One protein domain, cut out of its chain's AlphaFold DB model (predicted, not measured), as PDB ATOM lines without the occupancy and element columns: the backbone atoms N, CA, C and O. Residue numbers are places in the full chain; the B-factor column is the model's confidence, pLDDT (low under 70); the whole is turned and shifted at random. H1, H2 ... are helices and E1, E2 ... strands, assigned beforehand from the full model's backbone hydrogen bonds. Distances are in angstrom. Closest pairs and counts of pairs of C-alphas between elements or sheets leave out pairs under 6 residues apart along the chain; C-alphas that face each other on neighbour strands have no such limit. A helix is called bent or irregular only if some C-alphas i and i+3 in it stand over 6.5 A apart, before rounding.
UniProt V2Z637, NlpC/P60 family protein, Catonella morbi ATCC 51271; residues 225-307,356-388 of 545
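AT A GLANCE: This is residues 225 to 307 and 356 to 388 of the 545 residues of the protein "NlpC/P60 family protein" of Catonella morbi ATCC 51271 (UniProt V2Z637). An elongated model has a head of crossed helices, H3, H4, H5 and H6, at one end, and a long helix, H1, that begins at this head and runs away from it along the longest axis. Beside H1, the strands E1, E2 and E3 run lengthwise as a thin, loosely joined layer, with H2 and the turn of residues 252 to 256 at the far end and H6 across the end of the head. The printed part has 116 residues, mostly helix by class, with six named helices and three named strands in the order H1 H2 E1 H3 H4 E2 E3 H5 H6; E2 and E3 make an antiparallel sheet of two. It is only just loose, close to compact, with a radius of gyration of the C-alphas of 16.5 A and spans of 52 by 28 by 21 A.

HOW THE PARTS SIT: H1, residues 225 to 246, and H2, residues 248 to 251, meet only through their link. E1, residues 257 to 262, pairs with no named strand. H3, residues 269 to 280, touches H1 with a steep tilt of 60 degrees, opposite ways; their closest C-alphas, of Glu 231 and Pro 269, are 6.5 A apart. H4, residues 285 to 299, touches H1 with a steep tilt of 41 degrees, the same way, closest at the C-alphas of Val 230 and Pro 285, 5.2 A. E2, residues 300 to 307, is near H1 and near E1. E3, residues 356 to 358, is the antiparallel neighbour of E2, with N 301 and O 357 at 3.0 A and N 357 and O 301 at 2.9 A, within hydrogen-bond range. The closest C-alphas of E1 and E3, of Leu 262 and Leu 356, are 4.6 A apart. H5, residues 361 to 367, touches H4 about perpendicular, at 85 degrees, with the C-alphas of Tyr 298 and Ala 364 closest, 5.1 A. H6, residues 372 to 387, touches H3 with a steep tilt of 47 degrees, opposite ways, closest at the C-alphas of Ala 274 and Tyr 378, 5.7 A. Every O i to N i+4 pair is within hydrogen-bond range in H1, H3 and H5; in H4 9 of 11 are, in H6 10 of 12, and H2 is too short for such a pair.

IN THESE COORDINATES: H1 begins at C-alpha 225, (-47.611, -46.088, 33.240), and is 31.1 A long. E1 is 15.7 A long, H3 16.0 A, H4 19.3 A and E2 22.7 A, ending at C-alpha 307, (-32.916, -22.470, 71.489). H6, 21.6 A, ends at C-alpha 387, (-39.040, -38.089, 23.486). H4 and H6 are irregular: C-alphas 287 and 290 are 7.7 A apart, C-alphas 383 and 386 7.9 A.

THE WHOLE: The two C-alphas farthest apart, of Asp 256 and Asn 387, are 53.2 A apart. Residues 308 to 355 are not printed, with 17.1 A between C-alphas 307 and 356. Of the links that are printed whole, none is long. The mean pLDDT of the printed part is 79.0; 25 residues are under 70, among them residues 259 to 266.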
ATOM      1  N   ASN A 225     -46.912 -45.837  31.977       88.19
ATOM      2  CA  ASN A 225     -47.611 -46.088  33.240       88.19
ATOM      3  C   ASN A 225     -46.629 -46.242  34.406       88.19
ATOM      4  O   ASN A 225     -46.855 -45.639  35.444       88.19
ATOM      5  N   ASP A 226     -45.532 -46.976  34.205       91.56
ATOM      6  CA  ASP A 226     -44.510 -47.202  35.231       91.56
ATOM      7  C   ASP A 226     -43.831 -45.867  35.610       91.56
ATOM      8  O   ASP A 226     -43.641 -45.578  36.785       91.56
ATOM      9  N   ILE A 227     -43.541 -45.005  34.623       89.94
ATOM     10  CA  ILE A 227     -42.986 -43.656  34.842       89.94
ATOM     11  C   ILE A 227     -43.958 -42.773  35.642       89.94
ATOM     12  O   ILE A 227     -43.541 -42.063  36.551       89.94
ATOM     13  N   LYS A 228     -45.254 -42.800  35.304       85.44
ATOM     14  CA  LYS A 228     -46.290 -42.010  35.992       85.44
ATOM     15  C   LYS A 228     -46.565 -42.497  37.411       85.44
ATOM     16  O   LYS A 228     -46.893 -41.693  38.273       85.44
ATOM     17  N   GLU A 229     -46.489 -43.800  37.645       88.81
ATOM     18  CA  GLU A 229     -46.668 -44.376  38.976       88.81
ATOM     19  C   GLU A 229     -45.503 -43.993  39.889       88.81
ATOM     20  O   GLU A 229     -45.739 -43.443  40.956       88.81
ATOM     21  N   VAL A 230     -44.266 -44.112  39.397       92.81
ATOM     22  CA  VAL A 230     -43.062 -43.628  40.094       92.81
ATOM     23  C   VAL A 230     -43.142 -42.139  40.443       92.81
ATOM     24  O   VAL A 230     -42.752 -41.736  41.536       92.81
ATOM     25  N   GLU A 231     -43.661 -41.323  39.529       88.50
ATOM     26  CA  GLU A 231     -43.907 -39.904  39.787       88.50
ATOM     27  C   GLU A 231     -44.889 -39.687  40.947       88.50
ATOM     28  O   GLU A 231     -44.635 -38.902  41.859       88.50
ATOM     29  N   ASN A 232     -46.008 -40.416  40.949       82.25
ATOM     30  CA  ASN A 232     -46.998 -40.323  42.022       82.25
ATOM     31  C   ASN A 232     -46.450 -40.823  43.367       82.25
ATOM     32  O   ASN A 232     -46.821 -40.283  44.414       82.25
ATOM     33  N   ASP A 233     -45.570 -41.825  43.356       86.12
ATOM     34  CA  ASP A 233     -44.890 -42.307  44.558       86.12
ATOM     35  C   ASP A 233     -43.982 -41.217  45.138       86.12
ATOM     36  O   ASP A 233     -44.003 -40.967  46.344       86.12
ATOM     37  N   TYR A 234     -43.249 -40.494  44.285       89.88
ATOM     38  CA  TYR A 234     -42.411 -39.379  44.723       89.88
ATOM     39  C   TYR A 234     -43.241 -38.202  45.264       89.88
ATOM     40  O   TYR A 234     -42.951 -37.691  46.347       89.88
ATOM     41  N   ILE A 235     -44.342 -37.839  44.589       79.44
ATOM     42  CA  ILE A 235     -45.323 -36.855  45.092       79.44
ATOM     43  C   ILE A 235     -45.902 -37.292  46.450       79.44
ATOM     44  O   ILE A 235     -46.214 -36.460  47.307       79.44
ATOM     45  N   SER A 236     -46.058 -38.596  46.683       80.56
ATOM     46  CA  SER A 236     -46.553 -39.107  47.965       80.56
ATOM     47  C   SER A 236     -45.545 -38.887  49.099       80.56
ATOM     48  O   SER A 236     -45.960 -38.500  50.192       80.56
ATOM     49  N   LEU A 237     -44.239 -39.033  48.834       85.75
ATOM     50  CA  LEU A 237     -43.178 -38.674  49.790       85.75
ATOM     51  C   LEU A 237     -43.185 -37.169  50.102       85.75
ATOM     52  O   LEU A 237     -43.094 -36.762  51.262       85.75
ATOM     53  N   GLU A 238     -43.353 -36.335  49.076       77.38
ATOM     54  CA  GLU A 238     -43.484 -34.878  49.214       77.38
ATOM     55  C   GLU A 238     -44.696 -34.500  50.074       77.38
ATOM     56  O   GLU A 238     -44.592 -33.686  50.999       77.38
ATOM     57  N   LYS A 239     -45.843 -35.141  49.834       68.44
ATOM     58  CA  LYS A 239     -47.049 -34.946  50.639       68.44
ATOM     59  C   LYS A 239     -46.826 -35.347  52.098       68.44
ATOM     60  O   LYS A 239     -47.240 -34.612  52.992       68.44
ATOM     61  N   GLU A 240     -46.158 -36.471  52.351       79.19
ATOM     62  CA  GLU A 240     -45.834 -36.905  53.712       79.19
ATOM     63  C   GLU A 240     -44.928 -35.890  54.425       79.19
ATOM     64  O   GLU A 240     -45.170 -35.543  55.584       79.19
ATOM     65  N   LEU A 241     -43.920 -35.348  53.737       79.94
ATOM     66  CA  LEU A 241     -43.075 -34.285  54.279       79.94
ATOM     67  C   LEU A 241     -43.872 -33.010  54.576       79.94
ATOM     68  O   LEU A 241     -43.686 -32.417  55.640       79.94
ATOM     69  N   GLN A 242     -44.790 -32.613  53.692       67.06
ATOM     70  CA  GLN A 242     -45.662 -31.462  53.926       67.06
ATOM     71  C   GLN A 242     -46.552 -31.673  55.157       67.06
ATOM     72  O   GLN A 242     -46.712 -30.766  55.975       67.06
ATOM     73  N   GLU A 243     -47.106 -32.871  55.325       69.06
ATOM     74  CA  GLU A 243     -47.882 -33.222  56.512       69.06
ATOM     75  C   GLU A 243     -47.030 -33.204  57.785       69.06
ATOM     76  O   GLU A 243     -47.489 -32.707  58.813       69.06
ATOM     77  N   ARG A 244     -45.783 -33.692  57.724       76.62
ATOM     78  CA  ARG A 244     -44.833 -33.610  58.843       76.62
ATOM     79  C   ARG A 244     -44.561 -32.162  59.234       76.62
ATOM     80  O   ARG A 244     -44.637 -31.857  60.416       76.62
ATOM     81  N   VAL A 245     -44.309 -31.276  58.267       66.12
ATOM     82  CA  VAL A 245     -44.119 -29.836  58.518       66.12
ATOM     83  C   VAL A 245     -45.355 -29.223  59.181       66.12
ATOM     84  O   VAL A 245     -45.225 -28.519  60.178       66.12
ATOM     85  N   ASN A 246     -46.555 -29.548  58.691       66.12
ATOM     86  CA  ASN A 246     -47.812 -29.023  59.238       66.12
ATOM     87  C   ASN A 246     -48.097 -29.491  60.675       66.12
ATOM     88  O   ASN A 246     -48.850 -28.832  61.389       66.12
ATOM     89  N   ARG A 247     -47.536 -30.631  61.096       76.81
ATOM     90  CA  ARG A 247     -47.727 -31.188  62.441       76.81
ATOM     91  C   ARG A 247     -46.647 -30.785  63.444       76.81
ATOM     92  O   ARG A 247     -46.760 -31.185  64.595       76.81
ATOM     93  N   ILE A 248     -45.645 -29.982  63.072       79.00
ATOM     94  CA  ILE A 248     -44.491 -29.711  63.951       79.00
ATOM     95  C   ILE A 248     -44.891 -29.180  65.330       79.00
ATOM     96  O   ILE A 248     -44.356 -29.672  66.319       79.00
ATOM     97  N   GLU A 249     -45.830 -28.239  65.423       80.88
ATOM     98  CA  GLU A 249     -46.258 -27.686  66.721       80.88
ATOM     99  C   GLU A 249     -47.023 -28.710  67.564       80.88
ATOM    100  O   GLU A 249     -46.876 -28.751  68.783       80.88
ATOM    101  N   ALA A 250     -47.811 -29.570  66.912       82.56
ATOM    102  CA  ALA A 250     -48.544 -30.641  67.577       82.56
ATOM    103  C   ALA A 250     -47.609 -31.762  68.058       82.56
ATOM    104  O   ALA A 250     -47.796 -32.292  69.152       82.56
ATOM    105  N   ASP A 251     -46.599 -32.097  67.254       89.38
ATOM    106  CA  ASP A 251     -45.631 -33.160  67.529       89.38
ATOM    107  C   ASP A 251     -44.519 -32.694  68.493       89.38
ATOM    108  O   ASP A 251     -43.896 -33.521  69.157       89.38
ATOM    109  N   ASN A 252     -44.281 -31.381  68.599       89.69
ATOM    110  CA  ASN A 252     -43.253 -30.774  69.452       89.69
ATOM    111  C   ASN A 252     -43.848 -29.633  70.297       89.69
ATOM    112  O   ASN A 252     -43.478 -28.478  70.084       89.69
ATOM    113  N   PRO A 253     -44.780 -29.907  71.227       91.12
ATOM    114  CA  PRO A 253     -45.376 -28.876  72.072       91.12
ATOM    115  C   PRO A 253     -44.386 -28.370  73.136       91.12
ATOM    116  O   PRO A 253     -43.433 -29.061  73.490       91.12
ATOM    117  N   GLY A 254     -44.666 -27.201  73.717       87.81
ATOM    118  CA  GLY A 254     -43.924 -26.684  74.877       87.81
ATOM    119  C   GLY A 254     -42.852 -25.639  74.564       87.81
ATOM    120  O   GLY A 254     -42.082 -25.292  75.455       87.81
ATOM    121  N   TYR A 255     -42.819 -25.121  73.335       87.31
ATOM    122  CA  TYR A 255     -42.040 -23.933  72.987       87.31
ATOM    123  C   TYR A 255     -42.932 -22.692  73.045       87.31
ATOM    124  O   TYR A 255     -44.105 -22.743  72.672       87.31
ATOM    125  N   ASP A 256     -42.363 -21.579  73.495       89.31
ATOM    126  CA  ASP A 256     -43.024 -20.274  73.507       89.31
ATOM    127  C   ASP A 256     -43.107 -19.675  72.091       89.31
ATOM    128  O   ASP A 256     -43.993 -18.870  71.800       89.31
ATOM    129  N   GLU A 257     -42.195 -20.069  71.191       79.88
ATOM    130  CA  GLU A 257     -42.116 -19.563  69.819       79.88
ATOM    131  C   GLU A 257     -41.632 -20.630  68.824       79.88
ATOM    132  O   GLU A 257     -40.663 -21.350  69.078       79.88
ATOM    133  N   TYR A 258     -42.264 -20.680  67.647       74.69
ATOM    134  CA  TYR A 258     -41.839 -21.499  66.510       74.69
ATOM    135  C   TYR A 258     -41.403 -20.585  65.367       74.69
ATOM    136  O   TYR A 258     -42.182 -19.771  64.869       74.69
ATOM    137  N   ASN A 259     -40.151 -20.718  64.943       60.75
ATOM    138  CA  ASN A 259     -39.585 -19.929  63.857       60.75
ATOM    139  C   ASN A 259     -39.394 -20.805  62.618       60.75
ATOM    140  O   ASN A 259     -38.681 -21.802  62.682       60.75
ATOM    141  N   TYR A 260     -39.987 -20.423  61.489       57.94
ATOM    142  CA  TYR A 260     -40.016 -21.236  60.275       57.94
ATOM    143  C   TYR A 260     -39.180 -20.630  59.143       57.94
ATOM    144  O   TYR A 260     -39.379 -19.486  58.737       57.94
ATOM    145  N   SER A 261     -38.302 -21.447  58.567       59.41
ATOM    146  CA  SER A 261     -37.563 -21.182  57.331       59.41
ATOM    147  C   SER A 261     -37.787 -22.344  56.365       59.41
ATOM    148  O   SER A 261     -37.004 -23.293  56.330       59.41
ATOM    149  N   LEU A 262     -38.885 -22.299  55.606       59.44
ATOM    150  CA  LEU A 262     -39.358 -23.430  54.804       59.44
ATOM    151  C   LEU A 262     -39.108 -23.229  53.306       59.44
ATOM    152  O   LEU A 262     -39.566 -22.249  52.721       59.44
ATOM    153  N   SER A 263     -38.408 -24.179  52.687       52.09
ATOM    154  CA  SER A 263     -38.313 -24.295  51.228       52.09
ATOM    155  C   SER A 263     -39.564 -24.952  50.643       52.09
ATOM    156  O   SER A 263     -40.273 -25.685  51.329       52.09
ATOM    157  N   GLU A 264     -39.824 -24.711  49.358       55.59
ATOM    158  CA  GLU A 264     -40.928 -25.352  48.640       55.59
ATOM    159  C   GLU A 264     -40.734 -26.871  48.553       55.59
ATOM    160  O   GLU A 264     -39.628 -27.344  48.280       55.59
ATOM    161  N   ILE A 265     -41.819 -27.626  48.739       66.38
ATOM    162  CA  ILE A 265     -41.855 -29.075  48.548       66.38
ATOM    163  C   ILE A 265     -42.425 -29.369  47.161       66.38
ATOM    164  O   ILE A 265     -43.629 -29.529  46.981       66.38
ATOM    165  N   SER A 266     -41.541 -29.369  46.173       69.25
ATOM    166  CA  SER A 266     -41.815 -29.842  44.818       69.25
ATOM    167  C   SER A 266     -40.529 -30.284  44.121       69.25
ATOM    168  O   SER A 266     -39.424 -29.875  44.517       69.25
ATOM    169  N   HIS A 267     -40.667 -31.072  43.055       76.00
ATOM    170  CA  HIS A 267     -39.570 -31.530  42.207       76.00
ATOM    171  C   HIS A 267     -39.944 -31.470  40.717       76.00
ATOM    172  O   HIS A 267     -41.111 -31.352  40.348       76.00
ATOM    173  N   ASN A 268     -38.938 -31.555  39.838       75.31
ATOM    174  CA  ASN A 268     -39.155 -31.686  38.400       75.31
ATOM    175  C   ASN A 268     -39.198 -33.177  38.005       75.31
ATOM    176  O   ASN A 268     -38.168 -33.856  38.069       75.31
ATOM    177  N   PRO A 269     -40.328 -33.691  37.504       80.69
ATOM    178  CA  PRO A 269     -40.473 -35.106  37.178       80.69
ATOM    179  C   PRO A 269     -39.686 -35.555  35.946       80.69
ATOM    180  O   PRO A 269     -39.374 -36.738  35.812       80.69
ATOM    181  N   PHE A 270     -39.282 -34.644  35.050       81.81
ATOM    182  CA  PHE A 270     -38.339 -35.008  33.987       81.81
ATOM    183  C   PHE A 270     -36.929 -35.225  34.535       81.81
ATOM    184  O   PHE A 270     -36.238 -36.095  34.011       81.81
ATOM    185  N   GLU A 271     -36.513 -34.504  35.584       83.69
ATOM    186  CA  GLU A 271     -35.223 -34.752  36.248       83.69
ATOM    187  C   GLU A 271     -35.222 -36.126  36.915       83.69
ATOM    188  O   GLU A 271     -34.298 -36.916  36.700       83.69
ATOM    189  N   LEU A 272     -36.298 -36.451  37.639       89.44
ATOM    190  CA  LEU A 272     -36.482 -37.764  38.251       89.44
ATOM    191  C   LEU A 272     -36.506 -38.875  37.188       89.44
ATOM    192  O   LEU A 272     -35.714 -39.820  37.248       89.44
ATOM    193  N   ALA A 273     -37.340 -38.738  36.154       90.94
ATOM    194  CA  ALA A 273     -37.447 -39.729  35.085       90.94
ATOM    195  C   ALA A 273     -36.139 -39.901  34.298       90.94
ATOM    196  O   ALA A 273     -35.787 -41.031  33.934       90.94
ATOM    197  N   ALA A 274     -35.398 -38.816  34.040       86.25
ATOM    198  CA  ALA A 274     -34.101 -38.862  33.373       86.25
ATOM    199  C   ALA A 274     -33.045 -39.549  34.243       86.25
ATOM    200  O   ALA A 274     -32.336 -40.423  33.740       86.25
ATOM    201  N   LEU A 275     -32.972 -39.214  35.535       87.44
ATOM    202  CA  LEU A 275     -32.052 -39.845  36.481       87.44
ATOM    203  C   LEU A 275     -32.301 -41.356  36.566       87.44
ATOM    204  O   LEU A 275     -31.380 -42.147  36.352       87.44
ATOM    205  N   LEU A 276     -33.551 -41.768  36.778       91.62
ATOM    206  CA  LEU A 276     -33.916 -43.184  36.858       91.62
ATOM    207  C   LEU A 276     -33.674 -43.915  35.532       91.62
ATOM    208  O   LEU A 276     -33.149 -45.026  35.520       91.62
ATOM    209  N   THR A 277     -33.950 -43.270  34.395       86.19
ATOM    210  CA  THR A 277     -33.632 -43.834  33.072       86.19
ATOM    211  C   THR A 277     -32.126 -44.038  32.891       86.19
ATOM    212  O   THR A 277     -31.707 -45.013  32.264       86.19
ATOM    213  N   VAL A 278     -31.286 -43.139  33.414       83.69
ATOM    214  CA  VAL A 278     -29.821 -43.260  33.345       83.69
ATOM    215  C   VAL A 278     -29.299 -44.390  34.225       83.69
ATOM    216  O   VAL A 278     -28.385 -45.095  33.796       83.69
ATOM    217  N   LEU A 279     -29.870 -44.560  35.416       83.75
ATOM    218  CA  LEU A 279     -29.432 -45.557  36.392       83.75
ATOM    219  C   LEU A 279     -29.909 -46.976  36.059       83.75
ATOM    220  O   LEU A 279     -29.132 -47.916  36.195       83.75
ATOM    221  N   TYR A 280     -31.152 -47.124  35.597       83.50
ATOM    222  CA  TYR A 280     -31.805 -48.430  35.430       83.50
ATOM    223  C   TYR A 280     -32.010 -48.839  33.967       83.50
ATOM    224  O   TYR A 280     -32.343 -49.986  33.689       83.50
ATOM    225  N   GLU A 281     -31.818 -47.921  33.015       78.00
ATOM    226  CA  GLU A 281     -32.298 -48.039  31.632       78.00
ATOM    227  C   GLU A 281     -33.828 -48.151  31.566       78.00
ATOM    228  O   GLU A 281     -34.491 -47.185  31.200       78.00
ATOM    229  N   SER A 282     -34.413 -49.278  31.952       81.38
ATOM    230  CA  SER A 282     -35.859 -49.460  32.115       81.38
ATOM    231  C   SER A 282     -36.155 -49.835  33.562       81.38
ATOM    232  O   SER A 282     -35.363 -50.537  34.176       81.38
ATOM    233  N   TYR A 283     -37.297 -49.403  34.088       84.00
ATOM    234  CA  TYR A 283     -37.670 -49.644  35.477       84.00
ATOM    235  C   TYR A 283     -39.178 -49.830  35.645       84.00
ATOM    236  O   TYR A 283     -39.970 -49.373  34.816       84.00
ATOM    237  N   THR A 284     -39.542 -50.486  36.741       90.56
ATOM    238  CA  THR A 284     -40.886 -50.562  37.319       90.56
ATOM    239  C   THR A 284     -40.918 -49.847  38.678       90.56
ATOM    240  O   THR A 284     -39.853 -49.642  39.267       90.56
ATOM    241  N   PRO A 285     -42.100 -49.473  39.203       86.31
ATOM    242  CA  PRO A 285     -42.216 -48.780  40.489       86.31
ATOM    243  C   PRO A 285     -41.547 -49.527  41.646       86.31
ATOM    244  O   PRO A 285     -40.752 -48.939  42.375       86.31
ATOM    245  N   ASP A 286     -41.775 -50.839  41.750       86.44
ATOM    246  CA  ASP A 286     -41.198 -51.689  42.801       86.44
ATOM    247  C   ASP A 286     -39.660 -51.703  42.787       86.44
ATOM    248  O   ASP A 286     -39.019 -51.766  43.836       86.44
ATOM    249  N   GLU A 287     -39.044 -51.631  41.603       84.94
ATOM    250  CA  GLU A 287     -37.585 -51.697  41.447       84.94
ATOM    251  C   GLU A 287     -36.874 -50.425  41.927       84.94
ATOM    252  O   GLU A 287     -35.710 -50.492  42.336       84.94
ATOM    253  N   VAL A 288     -37.546 -49.269  41.869       87.12
ATOM    254  CA  VAL A 288     -36.917 -47.961  42.121       87.12
ATOM    255  C   VAL A 288     -37.278 -47.340  43.463       87.12
ATOM    256  O   VAL A 288     -36.660 -46.338  43.811       87.12
ATOM    257  N   GLN A 289     -38.180 -47.931  44.256       87.12
ATOM    258  CA  GLN A 289     -38.623 -47.368  45.547       87.12
ATOM    259  C   GLN A 289     -37.465 -46.912  46.447       87.12
ATOM    260  O   GLN A 289     -37.429 -45.770  46.895       87.12
ATOM    261  N   SER A 290     -36.455 -47.767  46.651       85.25
ATOM    262  CA  SER A 290     -35.294 -47.414  47.485       85.25
ATOM    263  C   SER A 290     -34.491 -46.236  46.920       85.25
ATOM    264  O   SER A 290     -33.884 -45.478  47.682       85.25
ATOM    265  N   MET A 291     -34.459 -46.084  45.594       92.12
ATOM    266  CA  MET A 291     -33.802 -44.954  44.945       92.12
ATOM    267  C   MET A 291     -34.640 -43.682  45.068       92.12
ATOM    268  O   MET A 291     -34.055 -42.625  45.271       92.12
ATOM    269  N   LEU A 292     -35.975 -43.761  45.021       89.38
ATOM    270  CA  LEU A 292     -36.844 -42.607  45.276       89.38
ATOM    271  C   LEU A 292     -36.582 -42.026  46.662       89.38
ATOM    272  O   LEU A 292     -36.325 -40.832  46.764       89.38
ATOM    273  N   THR A 293     -36.521 -42.871  47.698       90.19
ATOM    274  CA  THR A 293     -36.155 -42.434  49.057       90.19
ATOM    275  C   THR A 293     -34.768 -41.798  49.090       90.19
ATOM    276  O   THR A 293     -34.593 -40.724  49.648       90.19
ATOM    277  N   THR A 294     -33.785 -42.404  48.419       87.19
ATOM    278  CA  THR A 294     -32.422 -41.850  48.353       87.19
ATOM    279  C   THR A 294     -32.403 -40.464  47.700       87.19
ATOM    280  O   THR A 294     -31.764 -39.541  48.199       87.19
ATOM    281  N   VAL A 295     -33.102 -40.301  46.575       82.75
ATOM    282  CA  VAL A 295     -33.210 -39.020  45.864       82.75
ATOM    283  C   VAL A 295     -33.951 -37.991  46.721       82.75
ATOM    284  O   VAL A 295     -33.527 -36.839  46.776       82.75
ATOM    285  N   PHE A 296     -35.010 -38.408  47.416       89.94
ATOM    286  CA  PHE A 296     -35.774 -37.587  48.351       89.94
ATOM    287  C   PHE A 296     -34.922 -37.068  49.511       89.94
ATOM    288  O   PHE A 296     -34.945 -35.872  49.785       89.94
ATOM    289  N   ASP A 297     -34.101 -37.922  50.121       88.19
ATOM    290  CA  ASP A 297     -33.216 -37.546  51.231       88.19
ATOM    291  C   ASP A 297     -32.091 -36.590  50.799       88.19
ATOM    292  O   ASP A 297     -31.618 -35.771  51.588       88.19
ATOM    293  N   TYR A 298     -31.647 -36.669  49.540       83.62
ATOM    294  CA  TYR A 298     -30.726 -35.675  48.986       83.62
ATOM    295  C   TYR A 298     -31.422 -34.354  48.664       83.62
ATOM    296  O   TYR A 298     -30.823 -33.284  48.827       83.62
ATOM    297  N   GLN A 299     -32.662 -34.419  48.183       83.00
ATOM    298  CA  GLN A 299     -33.427 -33.238  47.829       83.00
ATOM    299  C   GLN A 299     -33.852 -32.459  49.075       83.00
ATOM    300  O   GLN A 299     -33.633 -31.250  49.125       83.00
ATOM    301  N   TYR A 300     -34.418 -33.123  50.080       82.88
ATOM    302  CA  TYR A 300     -35.025 -32.469  51.230       82.88
ATOM    303  C   TYR A 300     -34.271 -32.718  52.520       82.88
ATOM    304  O   TYR A 300     -33.946 -33.848  52.879       82.88
ATOM    305  N   LYS A 301     -34.090 -31.646  53.289       89.69
ATOM    306  CA  LYS A 301     -33.571 -31.731  54.651       89.69
ATOM    307  C   LYS A 301     -34.429 -30.898  55.588       89.69
ATOM    308  O   LYS A 301     -34.425 -29.673  55.510       89.69
ATOM    309  N   LEU A 302     -35.145 -31.573  56.484       84.25
ATOM    310  CA  LEU A 302     -35.901 -30.952  57.571       84.25
ATOM    311  C   LEU A 302     -35.074 -31.002  58.862       84.25
ATOM    312  O   LEU A 302     -34.686 -32.080  59.310       84.25
ATOM    313  N   GLU A 303     -34.812 -29.845  59.460       88.56
ATOM    314  CA  GLU A 303     -34.022 -29.691  60.679       88.56
ATOM    315  C   GLU A 303     -34.801 -28.890  61.730       88.56
ATOM    316  O   GLU A 303     -35.341 -27.824  61.439       88.56
ATOM    317  N   LEU A 304     -34.838 -29.405  62.960       90.31
ATOM    318  CA  LEU A 304     -35.441 -28.760  64.126       90.31
ATOM    319  C   LEU A 304     -34.322 -28.407  65.114       90.31
ATOM    320  O   LEU A 304     -33.546 -29.277  65.513       90.31
ATOM    321  N   LYS A 305     -34.215 -27.128  65.485       88.75
ATOM    322  CA  LYS A 305     -33.190 -26.602  66.397       88.75
ATOM    323  C   LYS A 305     -33.811 -25.837  67.551       88.75
ATOM    324  O   LYS A 305     -34.347 -24.743  67.379       88.75
ATOM    325  N   GLU A 306     -33.648 -26.393  68.738       94.50
ATOM    326  CA  GLU A 306     -34.087 -25.788  69.986       94.50
ATOM    327  C   GLU A 306     -33.117 -24.694  70.435       94.50
ATOM    328  O   GLU A 306     -31.893 -24.850  70.378       94.50
ATOM    329  N   LYS A 307     -33.668 -23.578  70.906       89.00
ATOM    330  CA  LYS A 307     -32.916 -22.470  71.489       89.00
ATOM    331  C   LYS A 307     -33.646 -21.982  72.730       89.00
ATOM    332  O   LYS A 307     -34.840 -21.736  72.678       89.00
ATOM    333  N   LEU A 356     -36.566 -26.143  56.604       71.62
ATOM    334  CA  LEU A 356     -36.674 -27.089  55.499       71.62
ATOM    335  C   LEU A 356     -35.852 -26.572  54.319       71.62
ATOM    336  O   LEU A 356     -36.128 -25.494  53.794       71.62
ATOM    337  N   GLU A 357     -34.871 -27.351  53.884       68.94
ATOM    338  CA  GLU A 357     -34.064 -27.093  52.689       68.94
ATOM    339  C   GLU A 357     -34.555 -27.969  51.528       68.94
ATOM    340  O   GLU A 357     -34.812 -29.157  51.725       68.94
ATOM    341  N   ASN A 358     -34.663 -27.389  50.327       75.25
ATOM    342  CA  ASN A 358     -34.855 -28.112  49.065       75.25
ATOM    343  C   ASN A 358     -33.643 -27.852  48.153       75.25
ATOM    344  O   ASN A 358     -33.470 -26.756  47.620       75.25
ATOM    345  N   ASN A 359     -32.803 -28.868  47.981       72.56
ATOM    346  CA  ASN A 359     -31.586 -28.836  47.168       72.56
ATOM    347  C   ASN A 359     -31.830 -29.284  45.708       72.56
ATOM    348  O   ASN A 359     -30.900 -29.321  44.895       72.56
ATOM    349  N   GLY A 360     -33.079 -29.631  45.377       70.31
ATOM    350  CA  GLY A 360     -33.502 -30.203  44.101       70.31
ATOM    351  C   GLY A 360     -32.949 -31.610  43.838       70.31
ATOM    352  O   GLY A 360     -32.031 -32.088  44.510       70.31
ATOM    353  N   ILE A 361     -33.443 -32.255  42.777       78.62
ATOM    354  CA  ILE A 361     -32.949 -33.567  42.310       78.62
ATOM    355  C   ILE A 361     -31.454 -33.501  41.939       78.62
ATOM    356  O   ILE A 361     -30.726 -34.493  42.023       78.62
ATOM    357  N   SER A 362     -30.950 -32.308  41.601       69.25
ATOM    358  CA  SER A 362     -29.529 -32.056  41.336       69.25
ATOM    359  C   SER A 362     -28.597 -32.470  42.484       69.25
ATOM    360  O   SER A 362     -27.481 -32.930  42.230       69.25
ATOM    361  N   ALA A 363     -29.054 -32.378  43.737       64.81
ATOM    362  CA  ALA A 363     -28.292 -32.843  44.890       64.81
ATOM    363  C   ALA A 363     -28.043 -34.354  44.824       64.81
ATOM    364  O   ALA A 363     -26.911 -34.802  45.019       64.81
ATOM    365  N   ALA A 364     -29.067 -35.124  44.445       69.50
ATOM    366  CA  ALA A 364     -28.948 -36.561  44.243       69.50
ATOM    367  C   ALA A 364     -28.014 -36.883  43.070       69.50
ATOM    368  O   ALA A 364     -27.142 -37.736  43.195       69.50
ATOM    369  N   ILE A 365     -28.125 -36.159  41.953       72.12
ATOM    370  CA  ILE A 365     -27.251 -36.342  40.780       72.12
ATOM    371  C   ILE A 365     -25.773 -36.167  41.153       72.12
ATOM    372  O   ILE A 365     -24.931 -36.984  40.769       72.12
ATOM    373  N   ASN A 366     -25.465 -35.124  41.927       68.62
ATOM    374  CA  ASN A 366     -24.109 -34.847  42.389       68.62
ATOM    375  C   ASN A 366     -23.613 -35.924  43.362       68.62
ATOM    376  O   ASN A 366     -22.483 -36.395  43.235       68.62
ATOM    377  N   ALA A 367     -24.453 -36.345  44.309       71.62
ATOM    378  CA  ALA A 367     -24.073 -37.327  45.319       71.62
ATOM    379  C   ALA A 367     -23.906 -38.748  44.752       71.62
ATOM    380  O   ALA A 367     -23.009 -39.487  45.164       71.62
ATOM    381  N   LEU A 368     -24.717 -39.114  43.758       76.06
ATOM    382  CA  LEU A 368     -24.646 -40.404  43.068       76.06
ATOM    383  C   LEU A 368     -23.420 -40.530  42.149       76.06
ATOM    384  O   LEU A 368     -23.162 -41.618  41.636       76.06
ATOM    385  N   ASN A 369     -22.642 -39.453  41.964       75.81
ATOM    386  CA  ASN A 369     -21.387 -39.442  41.210       75.81
ATOM    387  C   ASN A 369     -21.516 -40.077  39.815       75.81
ATOM    388  O   ASN A 369     -20.712 -40.927  39.418       75.81
ATOM    389  N   LEU A 370     -22.539 -39.658  39.061       75.44
ATOM    390  CA  LEU A 370     -22.746 -40.131  37.696       75.44
ATOM    391  C   LEU A 370     -21.480 -39.918  36.855       75.44
ATOM    392  O   LEU A 370     -20.899 -38.831  36.810       75.44
ATOM    393  N   ASN A 371     -21.054 -40.962  36.145       76.56
ATOM    394  CA  ASN A 371     -19.892 -40.853  35.273       76.56
ATOM    395  C   ASN A 371     -20.193 -39.958  34.055       76.56
ATOM    396  O   ASN A 371     -21.343 -39.660  33.733       76.56
ATOM    397  N   LYS A 372     -19.150 -39.559  33.317       67.56
ATOM    398  CA  LYS A 372     -19.284 -38.651  32.166       67.56
ATOM    399  C   LYS A 372     -20.321 -39.121  31.134       67.56
ATOM    400  O   LYS A 372     -21.093 -38.307  30.641       67.56
ATOM    401  N   SER A 373     -20.362 -40.420  30.830       67.44
ATOM    402  CA  SER A 373     -21.323 -40.975  29.868       67.44
ATOM    403  C   SER A 373     -22.754 -40.953  30.408       67.44
ATOM    404  O   SER A 373     -23.690 -40.740  29.640       67.44
ATOM    405  N   GLN A 374     -22.932 -41.182  31.709       76.62
ATOM    406  CA  GLN A 374     -24.229 -41.098  32.380       76.62
ATOM    407  C   GLN A 374     -24.739 -39.655  32.415       76.62
ATOM    408  O   GLN A 374     -25.889 -39.423  32.062       76.62
ATOM    409  N   MET A 375     -23.876 -38.687  32.731       75.06
ATOM    410  CA  MET A 375     -24.219 -37.260  32.702       75.06
ATOM    411  C   MET A 375     -24.546 -36.758  31.291       75.06
ATOM    412  O   MET A 375     -25.505 -36.013  31.110       75.06
ATOM    413  N   GLU A 376     -23.799 -37.184  30.268       64.94
ATOM    414  CA  GLU A 376     -24.135 -36.868  28.872       64.94
ATOM    415  C   GLU A 376     -25.508 -37.439  28.487       64.94
ATOM    416  O   GLU A 376     -26.309 -36.744  27.861       64.94
ATOM    417  N   ARG A 377     -25.814 -38.674  28.905       70.88
ATOM    418  CA  ARG A 377     -27.123 -39.295  28.663       70.88
ATOM    419  C   ARG A 377     -28.244 -38.592  29.428       70.88
ATOM    420  O   ARG A 377     -29.294 -38.355  28.841       70.88
ATOM    421  N   TYR A 378     -28.012 -38.222  30.685       75.31
ATOM    422  CA  TYR A 378     -28.938 -37.429  31.494       75.31
ATOM    423  C   TYR A 378     -29.290 -36.115  30.785       75.31
ATOM    424  O   TYR A 378     -30.456 -35.853  30.516       75.31
ATOM    425  N   ASN A 379     -28.279 -35.343  30.372       69.19
ATOM    426  CA  ASN A 379     -28.475 -34.059  29.692       69.19
ATOM    427  C   ASN A 379     -29.258 -34.205  28.380       69.19
ATOM    428  O   ASN A 379     -30.137 -33.397  28.091       69.19
ATOM    429  N   ILE A 380     -28.975 -35.252  27.599       61.56
ATOM    430  CA  ILE A 380     -29.710 -35.543  26.362       61.56
ATOM    431  C   ILE A 380     -31.174 -35.894  26.662       61.56
ATOM    432  O   ILE A 380     -32.069 -35.437  25.950       61.56
ATOM    433  N   LEU A 381     -31.439 -36.699  27.695       71.88
ATOM    434  CA  LEU A 381     -32.802 -37.046  28.110       71.88
ATOM    435  C   LEU A 381     -33.570 -35.818  28.602       71.88
ATOM    436  O   LEU A 381     -34.745 -35.689  28.272       71.88
ATOM    437  N   MET A 382     -32.903 -34.899  29.300       78.00
ATOM    438  CA  MET A 382     -33.480 -33.616  29.702       78.00
ATOM    439  C   MET A 382     -33.808 -32.732  28.493       78.00
ATOM    440  O   MET A 382     -34.936 -32.259  28.372       78.00
ATOM    441  N   GLU A 383     -32.872 -32.565  27.552       62.12
ATOM    442  CA  GLU A 383     -33.069 -31.748  26.341       62.12
ATOM    443  C   GLU A 383     -34.208 -32.283  25.460       62.12
ATOM    444  O   GLU A 383     -34.997 -31.526  24.898       62.12
ATOM    445  N   THR A 384     -34.307 -33.606  25.349       64.75
ATOM    446  CA  THR A 384     -35.305 -34.275  24.503       64.75
ATOM    447  C   THR A 384     -36.587 -34.631  25.244       64.75
ATOM    448  O   THR A 384     -37.513 -35.165  24.626       64.75
ATOM    449  N   ARG A 385     -36.645 -34.381  26.559       74.38
ATOM    450  CA  ARG A 385     -37.720 -34.842  27.450       74.38
ATOM    451  C   ARG A 385     -38.033 -36.325  27.273       74.38
ATOM    452  O   ARG A 385     -39.192 -36.733  27.182       74.38
ATOM    453  N   GLY A 386     -36.986 -37.123  27.085       77.38
ATOM    454  CA  GLY A 386     -37.099 -38.549  26.812       77.38
ATOM    455  C   GLY A 386     -37.976 -38.891  25.600       77.38
ATOM    456  O   GLY A 386     -38.578 -39.967  25.589       77.38
ATOM    457  N   ASN A 387     -38.096 -37.997  24.608       74.44
ATOM    458  CA  ASN A 387     -39.040 -38.089  23.486       74.44
ATOM    459  C   ASN A 387     -40.498 -38.359  23.921       74.44
ATOM    460  O   ASN A 387     -41.279 -38.940  23.163       74.44
ATOM    461  N   LYS A 388     -40.858 -37.950  25.143       80.69
ATOM    462  CA  LYS A 388     -42.199 -38.045  25.726       80.69
ATOM    463  C   LYS A 388     -42.567 -36.713  26.408       80.69
ATOM    464  O   LYS A 388     -42.807 -36.691  27.610       80.69
TER     465      LYS A 388